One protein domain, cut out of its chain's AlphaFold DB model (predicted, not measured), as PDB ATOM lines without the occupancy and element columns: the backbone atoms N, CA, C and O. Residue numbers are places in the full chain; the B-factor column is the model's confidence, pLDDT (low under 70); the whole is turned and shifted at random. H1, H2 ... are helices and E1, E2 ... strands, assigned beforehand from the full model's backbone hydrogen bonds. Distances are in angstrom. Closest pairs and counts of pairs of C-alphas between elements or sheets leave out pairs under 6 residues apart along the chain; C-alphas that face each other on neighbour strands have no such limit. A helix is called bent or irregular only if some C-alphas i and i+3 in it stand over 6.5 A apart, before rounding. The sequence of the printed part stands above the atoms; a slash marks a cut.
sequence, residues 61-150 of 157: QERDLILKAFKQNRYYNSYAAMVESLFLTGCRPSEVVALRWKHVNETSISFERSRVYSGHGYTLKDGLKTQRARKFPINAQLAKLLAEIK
ATOM      1  N   GLN A  61      30.710  44.769   2.354       97.81
ATOM      2  CA  GLN A  61      30.227  45.875   3.175       97.81
ATOM      3  C   GLN A  61      29.106  45.430   4.122       97.81
ATOM      4  O   GLN A  61      29.135  45.761   5.305       97.81
ATOM      5  N   GLU A  62      28.142  44.645   3.636       98.19
ATOM      6  CA  GLU A  62      27.061  44.110   4.472       98.19
ATOM      7  C   GLU A  62      27.588  43.149   5.532       98.19
ATOM      8  O   GLU A  62      27.201  43.257   6.695       98.19
ATOM      9  N   ARG A  63      28.523  42.258   5.172       97.38
ATOM     10  CA  ARG A  63      29.225  41.406   6.140       97.38
ATOM     11  C   ARG A  63      29.842  42.248   7.256       97.38
ATOM     12  O   ARG A  63      29.643  41.944   8.430       97.38
ATOM     13  N   ASP A  64      30.579  43.296   6.904       97.56
ATOM     14  CA  ASP A  64      31.286  44.128   7.879       97.56
ATOM     15  C   ASP A  64      30.307  44.900   8.778       97.56
ATOM     16  O   ASP A  64      30.531  45.013   9.986       97.56
ATOM     17  N   LEU A  65      29.174  45.353   8.228       98.44
ATOM     18  CA  LEU A  65      28.083  45.958   8.998       98.44
ATOM     19  C   LEU A  65      27.423  44.959   9.956       98.44
ATOM     20  O   LEU A  65      27.197  45.300  11.118       98.44
ATOM     21  N   ILE A  66      27.165  43.725   9.512       98.25
ATOM     22  CA  ILE A  66      26.638  42.645  10.358       98.25
ATOM     23  C   ILE A  66      27.600  42.383  11.518       98.25
ATOM     24  O   ILE A  66      27.189  42.374  12.679       98.25
ATOM     25  N   LEU A  67      28.895  42.224  11.235       97.94
ATOM     26  CA  LEU A  67      29.908  41.975  12.261       97.94
ATOM     27  C   LEU A  67      30.019  43.130  13.255       97.94
ATOM     28  O   LEU A  67      30.070  42.897  14.464       97.94
ATOM     29  N   LYS A  68      30.001  44.374  12.769       98.19
ATOM     30  CA  LYS A  68      29.977  45.565  13.623       98.19
ATOM     31  C   LYS A  68      28.746  45.575  14.528       98.19
ATOM     32  O   LYS A  68      28.885  45.828  15.724       98.19
ATOM     33  N   ALA A  69      27.571  45.254  13.985       98.31
ATOM     34  CA  ALA A  69      26.336  45.186  14.754       98.31
ATOM     35  C   ALA A  69      26.430  44.144  15.875       98.31
ATOM     36  O   ALA A  69      26.109  44.472  17.012       98.31
ATOM     37  N   PHE A  70      26.939  42.935  15.601       98.06
ATOM     38  CA  PHE A  70      27.184  41.937  16.650       98.06
ATOM     39  C   PHE A  70      28.156  42.463  17.712       98.06
ATOM     40  O   PHE A  70      27.810  42.454  18.889       98.06
ATOM     41  N   LYS A  71      29.324  42.992  17.317       96.94
ATOM     42  CA  LYS A  71      30.356  43.495  18.249       96.94
ATOM     43  C   LYS A  71      29.848  44.617  19.166       96.94
ATOM     44  O   LYS A  71      30.273  44.700  20.314       96.94
ATOM     45  N   GLN A  72      28.940  45.464  18.683       97.88
ATOM     46  CA  GLN A  72      28.392  46.603  19.433       97.88
ATOM     47  C   GLN A  72      27.098  46.278  20.194       97.88
ATOM     48  O   GLN A  72      26.628  47.089  20.993       97.88
ATOM     49  N   ASN A  73      26.493  45.111  19.960       98.12
ATOM     50  CA  ASN A  73      25.215  44.769  20.565       98.12
ATOM     51  C   ASN A  73      25.376  44.323  22.024       98.12
ATOM     52  O   ASN A  73      26.124  43.398  22.327       98.12
ATOM     53  N   ARG A  74      24.584  44.918  22.922       97.38
ATOM     54  CA  ARG A  74      24.569  44.591  24.356       97.38
ATOM     55  C   ARG A  74      24.306  43.108  24.660       97.38
ATOM     56  O   ARG A  74      24.854  42.593  25.625       97.38
ATOM     57  N   TYR A  75      23.446  42.453  23.883       97.25
ATOM     58  CA  TYR A  75      22.971  41.091  24.149       97.25
ATOM     59  C   TYR A  75      23.669  40.031  23.299       97.25
ATOM     60  O   TYR A  75      23.763  38.879  23.714       97.25
ATOM     61  N   TYR A  76      24.150  40.409  22.113       97.12
ATOM     62  CA  TYR A  76      24.646  39.459  21.116       97.12
ATOM     63  C   TYR A  76      26.148  39.561  20.832       97.12
ATOM     64  O   TYR A  76      26.647  38.809  19.997       97.12
ATOM     65  N   ASN A  77      26.893  40.425  21.531       96.62
ATOM     66  CA  ASN A  77      28.347  40.541  21.342       96.62
ATOM     67  C   ASN A  77      29.108  39.221  21.536       96.62
ATOM     68  O   ASN A  77      30.083  38.974  20.829       96.62
ATOM     69  N   SER A  78      28.618  38.328  22.395       94.94
ATOM     70  CA  SER A  78      29.206  37.013  22.658       94.94
ATOM     71  C   SER A  78      29.178  36.091  21.435       94.94
ATOM     72  O   SER A  78      29.989  35.172  21.337       94.94
ATOM     73  N   TYR A  79      28.302  36.358  20.462       96.50
ATOM     74  CA  TYR A  79      28.236  35.621  19.200       96.50
ATOM     75  C   TYR A  79      29.113  36.220  18.098       96.50
ATOM     76  O   TYR A  79      29.262  35.587  17.052       96.50
ATOM     77  N   ALA A  80      29.721  37.394  18.300       97.06
ATOM     78  CA  ALA A  80      30.488  38.077  17.258       97.06
ATOM     79  C   ALA A  80      31.606  37.188  16.689       97.06
ATOM     80  O   ALA A  80      31.703  37.026  15.475       97.06
ATOM     81  N   ALA A  81      32.375  36.531  17.561       96.38
ATOM     82  CA  ALA A  81      33.439  35.612  17.162       96.38
ATOM     83  C   ALA A  81      32.925  34.403  16.363       96.38
ATOM     84  O   ALA A  81      33.556  33.962  15.400       96.38
ATOM     85  N   MET A  82      31.758  33.873  16.743       96.88
ATOM     86  CA  MET A  82      31.113  32.769  16.036       96.88
ATOM     87  C   MET A  82      30.674  33.201  14.634       96.88
ATOM     88  O   MET A  82      30.949  32.496  13.665       96.88
ATOM     89  N   VAL A  83      30.016  34.356  14.511       97.81
ATOM     90  CA  VAL A  83      29.545  34.887  13.223       97.81
ATOM     91  C   VAL A  83      30.724  35.222  12.307       97.81
ATOM     92  O   VAL A  83      30.709  34.856  11.134       97.81
ATOM     93  N   GLU A  84      31.782  35.833  12.843       97.94
ATOM     94  CA  GLU A  84      33.010  36.117  12.094       97.94
ATOM     95  C   GLU A  84      33.683  34.831  11.604       97.94
ATOM     96  O   GLU A  84      34.034  34.722  10.430       97.94
ATOM     97  N   SER A  85      33.748  33.799  12.453       97.38
ATOM     98  CA  SER A  85      34.258  32.480  12.062       97.38
ATOM     99  C   SER A  85      33.461  31.865  10.908       97.38
ATOM    100  O   SER A  85      34.053  31.252  10.018       97.38
ATOM    101  N   LEU A  86      32.132  32.029  10.877       97.69
ATOM    102  CA  LEU A  86      31.293  31.526   9.782       97.69
ATOM    103  C   LEU A  86      31.613  32.226   8.459       97.69
ATOM    104  O   LEU A  86      31.784  31.543   7.449       97.69
ATOM    105  N   PHE A  87      31.765  33.552   8.468       97.44
ATOM    106  CA  PHE A  87      32.143  34.303   7.269       97.44
ATOM    107  C   PHE A  87      33.550  33.962   6.772       97.44
ATOM    108  O   PHE A  87      33.750  33.842   5.566       97.44
ATOM    109  N   LEU A  88      34.517  33.781   7.676       97.12
ATOM    110  CA  LEU A  88      35.906  33.501   7.302       97.12
ATOM    111  C   LEU A  88      36.131  32.060   6.825       97.12
ATOM    112  O   LEU A  88      37.058  31.812   6.057       97.12
ATOM    113  N   THR A  89      35.317  31.104   7.284       96.44
ATOM    114  CA  THR A  89      35.553  29.671   7.023       96.44
ATOM    115  C   THR A  89      34.531  29.008   6.103       96.44
ATOM    116  O   THR A  89      34.794  27.915   5.592       96.44
ATOM    117  N   GLY A  90      33.340  29.596   5.946       95.12
ATOM    118  CA  GLY A  90      32.219  28.973   5.235       95.12
ATOM    119  C   GLY A  90      31.785  27.624   5.827       95.12
ATOM    120  O   GLY A  90      31.174  26.805   5.140       95.12
ATOM    121  N   CYS A  91      32.155  27.333   7.077       95.31
ATOM    122  CA  CYS A  91      31.791  26.084   7.733       95.31
ATOM    123  C   CYS A  91      30.316  26.069   8.155       95.31
ATOM    124  O   CYS A  91      29.626  27.090   8.167       95.31
ATOM    125  N   ARG A  92      29.808  24.888   8.521       94.88
ATOM    126  CA  ARG A  92      28.435  24.791   9.034       94.88
ATOM    127  C   ARG A  92      28.368  25.373  10.451       94.88
ATOM    128  O   ARG A  92      29.276  25.115  11.238       94.88
ATOM    129  N   PRO A  93      27.261  26.021  10.857       95.88
ATOM    130  CA  PRO A  93      27.079  26.470  12.242       95.88
ATOM    131  C   PRO A  93      27.309  25.370  13.285       95.88
ATOM    132  O   PRO A  93      27.935  25.610  14.313       95.88
ATOM    133  N   SER A  94      26.891  24.133  12.990       95.62
ATOM    134  CA  SER A  94      27.133  22.978  13.864       95.62
ATOM    135  C   SER A  94      28.620  22.667  14.073       95.62
ATOM    136  O   SER A  94      28.964  22.094  15.103       95.62
ATOM    137  N   GLU A  95      29.480  23.016  13.112       96.62
ATOM    138  CA  GLU A  95      30.929  22.782  13.135       96.62
ATOM    139  C   GLU A  95      31.633  23.821  14.022       96.62
ATOM    140  O   GLU A  95      32.391  23.434  14.908       96.62
ATOM    141  N   VAL A  96      31.331  25.120  13.871       95.69
ATOM    142  CA  VAL A  96      31.899  26.180  14.737       95.69
ATOM    143  C   VAL A  96      31.496  26.003  16.193       95.69
ATOM    144  O   VAL A  96      32.343  26.102  17.073       95.69
ATOM    145  N   VAL A  97      30.234  25.669  16.468       95.06
ATOM    146  CA  VAL A  97      29.763  25.481  17.852       95.06
ATOM    147  C   VAL A  97      30.423  24.268  18.530       95.06
ATOM    148  O   VAL A  97      30.499  24.205  19.756       95.06
ATOM    149  N   ALA A  98      30.894  23.288  17.755       95.81
ATOM    150  CA  ALA A  98      31.613  22.123  18.269       95.81
ATOM    151  C   ALA A  98      33.137  22.325  18.345       95.81
ATOM    152  O   ALA A  98      33.846  21.436  18.832       95.81
ATOM    153  N   LEU A  99      33.650  23.453  17.848       95.31
ATOM    154  CA  LEU A  99      35.077  23.709  17.776       95.31
ATOM    155  C   LEU A  99      35.661  23.950  19.176       95.31
ATOM    156  O   LEU A  99      35.036  24.547  20.047       95.31
ATOM    157  N   ARG A 100      36.879  23.453  19.394       94.56
ATOM    158  CA  ARG A 100      37.655  23.593  20.627       94.56
ATOM    159  C   ARG A 100      39.082  23.953  20.247       94.56
ATOM    160  O   ARG A 100      39.527  23.606  19.153       94.56
ATOM    161  N   TRP A 101      39.822  24.562  21.169       94.69
ATOM    162  CA  TRP A 101      41.210  24.969  20.930       94.69
ATOM    163  C   TRP A 101      42.133  23.819  20.530       94.69
ATOM    164  O   TRP A 101      43.010  24.026  19.703       94.69
ATOM    165  N   LYS A 102      41.884  22.592  21.006       93.81
ATOM    166  CA  LYS A 102      42.644  21.409  20.569       93.81
ATOM    167  C   LYS A 102      42.534  21.094  19.073       93.81
ATOM    168  O   LYS A 102      43.377  20.387  18.537       93.81
ATOM    169  N   HIS A 103      41.503  21.601  18.399       95.31
ATOM    170  CA  HIS A 103      41.323  21.418  16.962       95.31
ATOM    171  C   HIS A 103      42.054  22.492  16.136       95.31
ATOM    172  O   HIS A 103      42.086  22.397  14.908       95.31
ATOM    173  N   VAL A 104      42.608  23.525  16.777       95.38
ATOM    174  CA  VAL A 104      43.306  24.639  16.131       95.38
ATOM    175  C   VAL A 104      44.809  24.430  16.296       95.38
ATOM    176  O   VAL A 104      45.317  24.390  17.414       95.38
ATOM    177  N   ASN A 105      45.523  24.295  15.182       93.81
ATOM    178  CA  ASN A 105      46.984  24.332  15.155       93.81
ATOM    179  C   ASN A 105      47.466  25.651  14.529       93.81
ATOM    180  O   ASN A 105      46.660  26.523  14.219       93.81
ATOM    181  N   GLU A 106      48.777  25.807  14.356       92.31
ATOM    182  CA  GLU A 106      49.383  27.052  13.863       92.31
ATOM    183  C   GLU A 106      48.925  27.445  12.451       92.31
ATOM    184  O   GLU A 106      48.842  28.628  12.137       92.31
ATOM    185  N   THR A 107      48.606  26.469  11.597       96.38
ATOM    186  CA  THR A 107      48.353  26.699  10.164       96.38
ATOM    187  C   THR A 107      46.950  26.301   9.714       96.38
ATOM    188  O   THR A 107      46.539  26.625   8.599       96.38
ATOM    189  N   SER A 108      46.190  25.585  10.544       97.31
ATOM    190  CA  SER A 108      44.890  25.035  10.172       97.31
ATOM    191  C   SER A 108      43.957  24.750  11.354       97.31
ATOM    192  O   SER A 108      44.375  24.443  12.470       97.31
ATOM    193  N   ILE A 109      42.659  24.782  11.060       97.62
ATOM    194  CA  ILE A 109      41.576  24.299  11.916       97.62
ATOM    195  C   ILE A 109      41.150  22.911  11.438       97.62
ATOM    196  O   ILE A 109      40.899  22.711  10.249       97.62
ATOM    197  N   SER A 110      41.019  21.957  12.355       97.44
ATOM    198  CA  SER A 110      40.493  20.617  12.078       97.44
ATOM    199  C   SER A 110      39.012  20.535  12.451       97.44
ATOM    200  O   SER A 110      38.642  20.458  13.616       97.44
ATOM    201  N   PHE A 111      38.128  20.541  11.456       97.25
ATOM    202  CA  PHE A 111      36.707  20.283  11.671       97.25
ATOM    203  C   PHE A 111      36.464  18.776  11.693       97.25
ATOM    204  O   PHE A 111      36.480  18.130  10.647       97.25
ATOM    205  N   GLU A 112      36.225  18.227  12.879       97.00
ATOM    206  CA  GLU A 112      36.020  16.786  13.098       97.00
ATOM    207  C   GLU A 112      34.768  16.455  13.923       97.00
ATOM    208  O   GLU A 112      34.428  15.286  14.097       97.00
ATOM    209  N   ARG A 113      34.052  17.477  14.404       96.06
ATOM    210  CA  ARG A 113      32.850  17.340  15.235       96.06
ATOM    211  C   ARG A 113      31.747  18.287  14.795       96.06
ATOM    212  O   ARG A 113      31.985  19.299  14.138       96.06
ATOM    213  N   SER A 114      30.520  17.959  15.177       95.94
ATOM    214  CA  SER A 114      29.355  18.821  14.998       95.94
ATOM    215  C   SER A 114      28.429  18.747  16.206       95.94
ATOM    216  O   SER A 114      28.199  17.669  16.754       95.94
ATOM    217  N   ARG A 115      27.861  19.887  16.614       95.38
ATOM    218  CA  ARG A 115      26.808  19.933  17.634       95.38
ATOM    219  C   ARG A 115      25.451  19.782  16.960       95.38
ATOM    220  O   ARG A 115      25.096  20.584  16.097       95.38
ATOM    221  N   VAL A 116      24.716  18.737  17.323       93.75
ATOM    222  CA  VAL A 116      23.461  18.338  16.670       93.75
ATOM    223  C   VAL A 116      22.353  18.161  17.699       93.75
ATOM    224  O   VAL A 116      22.618  17.835  18.851       93.75
ATOM    225  N   TYR A 117      21.106  18.382  17.291       93.06
ATOM    226  CA  TYR A 117      19.948  18.078  18.127       93.06
ATOM    227  C   TYR A 117      19.533  16.619  17.920       93.06
ATOM    228  O   TYR A 117      19.287  16.198  16.791       93.06
ATOM    229  N   SER A 118      19.470  15.852  19.006       88.31
ATOM    230  CA  SER A 118      19.181  14.409  18.992       88.31
ATOM    231  C   SER A 118      17.697  14.059  19.157       88.31
ATOM    232  O   SER A 118      17.350  12.886  19.163       88.31
ATOM    233  N   GLY A 119      16.820  15.053  19.321       89.94
ATOM    234  CA  GLY A 119      15.429  14.848  19.744       89.94
ATOM    235  C   GLY A 119      15.223  15.091  21.243       89.94
ATOM    236  O   GLY A 119      14.198  15.648  21.622       89.94
ATOM    237  N   HIS A 120      16.230  14.776  22.065       90.75
ATOM    238  CA  HIS A 120      16.197  14.915  23.532       90.75
ATOM    239  C   HIS A 120      17.163  15.979  24.075       90.75
ATOM    240  O   HIS A 120      17.306  16.144  25.282       90.75
ATOM    241  N   GLY A 121      17.857  16.688  23.186       92.50
ATOM    242  CA  GLY A 121      18.848  17.691  23.549       92.50
ATOM    243  C   GLY A 121      19.979  17.791  22.537       92.50
ATOM    244  O   GLY A 121      20.067  17.010  21.580       92.50
ATOM    245  N   TYR A 122      20.854  18.769  22.753       93.75
ATOM    246  CA  TYR A 122      22.043  18.958  21.934       93.75
ATOM    247  C   TYR A 122      23.168  18.030  22.378       93.75
ATOM    248  O   TYR A 122      23.593  18.074  23.529       93.75
ATOM    249  N   THR A 123      23.704  17.261  21.438       95.06
ATOM    250  CA  THR A 123      24.843  16.370  21.655       95.06
ATOM    251  C   THR A 123      25.989  16.725  20.714       95.06
ATOM    252  O   THR A 123      25.796  17.313  19.644       95.06
ATOM    253  N   LEU A 124      27.211  16.401  21.136       95.19
ATOM    254  CA  LEU A 124      28.368  16.412  20.248       95.19
ATOM    255  C   LEU A 124      28.403  15.093  19.488       95.19
ATOM    256  O   LEU A 124      28.273  14.025  20.079       95.19
ATOM    257  N   LYS A 125      28.586  15.185  18.175       94.44
ATOM    258  CA  LYS A 125      28.752  14.041  17.291       94.44
ATOM    259  C   LYS A 125      30.123  14.118  16.631       94.44
ATOM    260  O   LYS A 125      30.486  15.172  16.105       94.44
ATOM    261  N   ASP A 126      30.845  13.003  16.641       94.50
ATOM    262  CA  ASP A 126      32.057  12.841  15.842       94.50
ATOM    263  C   ASP A 126      31.697  12.684  14.360       94.50
ATOM    264  O   ASP A 126      30.720  12.025  13.987       94.50
ATOM    265  N   GLY A 127      32.496  13.302  13.500       91.69
ATOM    266  CA  GLY A 127      32.229  13.365  12.073       91.69
ATOM    267  C   GLY A 127      31.379  14.562  11.653       91.69
ATOM    268  O   GLY A 127      30.635  15.170  12.425       91.69
ATOM    269  N   LEU A 128      31.487  14.892  10.370       90.12
ATOM    270  CA  LEU A 128      30.686  15.905   9.692       90.12
ATOM    271  C   LEU A 128      29.521  15.242   8.947       90.12
ATOM    272  O   LEU A 128      29.439  14.020   8.834       90.12
ATOM    273  N   LYS A 129      28.621  16.052   8.374       83.19
ATOM    274  CA  LYS A 129      27.447  15.547   7.635       83.19
ATOM    275  C   LYS A 129      27.814  14.577   6.498       83.19
ATOM    276  O   LYS A 129      27.045  13.666   6.220       83.19
ATOM    277  N   THR A 130      28.946  14.805   5.832       82.06
ATOM    278  CA  THR A 130      29.336  14.101   4.595       82.06
ATOM    279  C   THR A 130      30.694  13.406   4.673       82.06
ATOM    280  O   THR A 130      31.042  12.671   3.759       82.06
ATOM    281  N   GLN A 131      31.485  13.642   5.722       90.31
ATOM    282  CA  GLN A 131      32.861  13.150   5.827       90.31
ATOM    283  C   GLN A 131      33.316  13.089   7.285       90.31
ATOM    284  O   GLN A 131      32.747  13.767   8.135       90.31
ATOM    285  N   ARG A 132      34.375  12.328   7.576       94.00
ATOM    286  CA  ARG A 132      34.899  12.193   8.945       94.00
ATOM    287  C   ARG A 132      35.503  13.495   9.485       94.00
ATOM    288  O   ARG A 132      35.217  13.869  10.611       94.00
ATOM    289  N   ALA A 133      36.329  14.180   8.701       95.62
ATOM    290  CA  ALA A 133      36.945  15.443   9.103       95.62
ATOM    291  C   ALA A 133      37.401  16.253   7.880       95.62
ATOM    292  O   ALA A 133      37.471  15.716   6.773       95.62
ATOM    293  N   ARG A 134      37.728  17.534   8.064       96.00
ATOM    294  CA  ARG A 134      38.528  18.346   7.122       96.00
ATOM    295  C   ARG A 134      39.448  19.292   7.865       96.00
ATOM    296  O   ARG A 134      39.097  19.779   8.934       96.00
ATOM    297  N   LYS A 135      40.564  19.624   7.224       97.12
ATOM    298  CA  LYS A 135      41.390  20.768   7.598       97.12
ATOM    299  C   LYS A 135      40.949  22.002   6.815       97.12
ATOM    300  O   LYS A 135      40.600  21.895   5.641       97.12
ATOM    301  N   PHE A 136      40.967  23.152   7.469       97.56
ATOM    302  CA  PHE A 136      40.742  24.457   6.862       97.56
ATOM    303  C   PHE A 136      41.951  25.352   7.158       97.56
ATOM    304  O   PHE A 136      42.344  25.426   8.325       97.56
ATOM    305  N   PRO A 137      42.572  25.985   6.151       98.00
ATOM    306  CA  PRO A 137      43.777  26.785   6.353       98.00
ATOM    307  C   PRO A 137      43.488  28.061   7.152       98.00
ATOM    308  O   PRO A 137      42.433  28.677   7.004       98.00
ATOM    309  N   ILE A 138      44.442  28.482   7.979       98.12
ATOM    310  CA  ILE A 138      44.381  29.751   8.708       98.12
ATOM    311  C   ILE A 138      45.069  30.827   7.867       98.12
ATOM    312  O   ILE A 138      46.279  30.792   7.661       98.12
ATOM    313  N   ASN A 139      44.287  31.789   7.376       96.75
ATOM    314  CA  ASN A 139      44.803  32.998   6.737       96.75
ATOM    315  C   ASN A 139      45.017  34.119   7.775       96.75
ATOM    316  O   ASN A 139      44.674  33.967   8.948       96.75
ATOM    317  N   ALA A 140      45.541  35.270   7.345       97.56
ATOM    318  CA  ALA A 140      45.819  36.401   8.237       97.56
ATOM    319  C   ALA A 140      44.578  36.913   9.000       97.56
ATOM    320  O   ALA A 140      44.677  37.266  10.174       97.56
ATOM    321  N   GLN A 141      43.401  36.925   8.362       96.81
ATOM    322  CA  GLN A 141      42.156  37.382   8.993       96.81
ATOM    323  C   GLN A 141      41.697  36.417  10.090       96.81
ATOM    324  O   GLN A 141      41.366  36.837  11.196       96.81
ATOM    325  N   LEU A 142      41.732  35.115   9.805       97.19
ATOM    326  CA  LEU A 142      41.366  34.081  10.765       97.19
ATOM    327  C   LEU A 142      42.387  33.982  11.903       97.19
ATOM    328  O   LEU A 142      41.989  33.816  13.050       97.19
ATOM    329  N   ALA A 143      43.681  34.150  11.618       97.31
ATOM    330  CA  ALA A 143      44.723  34.212  12.642       97.31
ATOM    331  C   ALA A 143      44.478  35.365  13.623       97.31
ATOM    332  O   ALA A 143      44.559  35.166  14.834       97.31
ATOM    333  N   LYS A 144      44.121  36.549  13.107       97.31
ATOM    334  CA  LYS A 144      43.776  37.712  13.929       97.31
ATOM    335  C   LYS A 144      42.583  37.419  14.842       97.31
ATOM    336  O   LYS A 144      42.698  37.605  16.048       97.31
ATOM    337  N   LEU A 145      41.485  36.892  14.291       96.94
ATOM    338  CA  LEU A 145      40.308  36.518  15.084       96.94
ATOM    339  C   LEU A 145      40.663  35.494  16.170       96.94
ATOM    340  O   LEU A 145      40.282  35.660  17.324       96.94
ATOM    341  N   LEU A 146      41.402  34.440  15.815       96.06
ATOM    342  CA  LEU A 146      41.809  33.399  16.759       96.06
ATOM    343  C   LEU A 146      42.685  33.957  17.884       96.06
ATOM    344  O   LEU A 146      42.555  33.504  19.014       96.06
ATOM    345  N   ALA A 147      43.553  34.930  17.600       94.94
ATOM    346  CA  ALA A 147      44.351  35.598  18.623       94.94
ATOM    347  C   ALA A 147      43.486  36.456  19.562       94.94
ATOM    348  O   ALA A 147      43.673  36.384  20.772       94.94
ATOM    349  N   GLU A 148      42.517  37.206  19.024       94.44
ATOM    350  CA  GLU A 148      41.607  38.065  19.801       94.44
ATOM    351  C   GLU A 148      40.724  37.275  20.776       94.44
ATOM    352  O   GLU A 148      40.439  37.745  21.873       94.44
ATOM    353  N   ILE A 149      40.291  36.073  20.387       93.88
ATOM    354  CA  ILE A 149      39.353  35.263  21.183       93.88
ATOM    355  C   ILE A 149      40.053  34.210  22.046       93.88
ATOM    356  O   ILE A 149      39.384  33.426  22.728       93.88
ATOM    357  N   LYS A 150      41.388  34.133  21.987       91.50
ATOM    358  CA  LYS A 150      42.159  33.131  22.722       91.50
ATOM    359  C   LYS A 150      42.052  33.400  24.229       91.50
ATOM    360  O   LYS A 150      42.423  34.485  24.667       91.50
TER     361      LYS A 150
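Overview. This is residues 61 to 150 of the 157 residues of the protein "Integrase family protein" of Leptolyngbya sp. Heron Island J (UniProt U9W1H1). Three helices, H1, H2 and H4, run side by side in alternating directions over one part of the domain, their centres making a triangle with H2 at the corner between H1 and H4. The other part is two separate strand pairs, E1 with E4 and the hairpin E2 and E3, where E1 runs on into E2, and the short helix H3 sits between H2 and that hairpin. The printed part has 90 residues, with four named helices and four named strands in the order H1 H2 H3 E1 E2 E3 E4 H4. The two sheets, E1 - E4 and E2 - E3, are antiparallel, and the class is mixed, helices and strands. The whole is compact, with a radius of gyration of the C-alphas of 13.8 A and spans of 34 by 34 by 23 A.

Arrangement. H1, residues 61 to 72, and H2, residues 77 to 89, form a helical hairpin; they touch, closest at the C-alphas of Lys 71 and Asn 77, 4.7 A, at a shallow tilt of 29 degrees, opposite ways. H2 is irregular, with C-alphas 78 and 81 standing 7.1 A apart, and it is the hub, touching three helices. With residues 82 to 86 alone it touches H3, residues 93 to 97, closest at the C-alphas of Met 82 and Val 96, 6.8 A. E1, residues 108 to 111, runs on into E2, residues 113 to 117, at 36 degrees. The closest C-alphas of H3 and E2 are those of Glu 95 and Ser 114, 4.7 A. E3, residues 122 to 126, forms a hairpin with E2, with N 114 and O 125 2.9 A apart, within hydrogen-bond range; H3 and E3 are near each other, with 5 pairs of C-alphas within 10 A. E4, residues 134 to 137, is the antiparallel neighbour of E1, at 153 degrees, with N 109 and O 136 at 2.8 A. H4, residues 140 to 148, touches H2, closest at the C-alphas of Leu 88 and Leu 142, 6.5 A, at a shallow tilt of 25 degrees, opposite ways. H1 and H4 are apart. In H1, H3 and H4 every O i to N i+4 pair is within hydrogen-bond range; in H2, 7 of 9 are.

Along the chain. H1 begins at C-alpha 61 (30.227, 45.875, 3.175) and is 16.4 A long. H2 is 19.4 A, H3 6.3 A, E1 9.6 A, E2 and E3 13.2 A each, and E4 10.0 A. E2 begins at C-alpha 113 (32.850, 17.340, 15.235). H4, 12.4 A, ends at C-alpha 148 (41.607, 38.065, 19.801).

Size, cuts and confidence. The two C-alphas farthest apart, those of His 120 and Ala 140, are 39.7 A apart. The printed part has no cut and no long link. Its mean pLDDT is 95.5, and no printed residue is under 70.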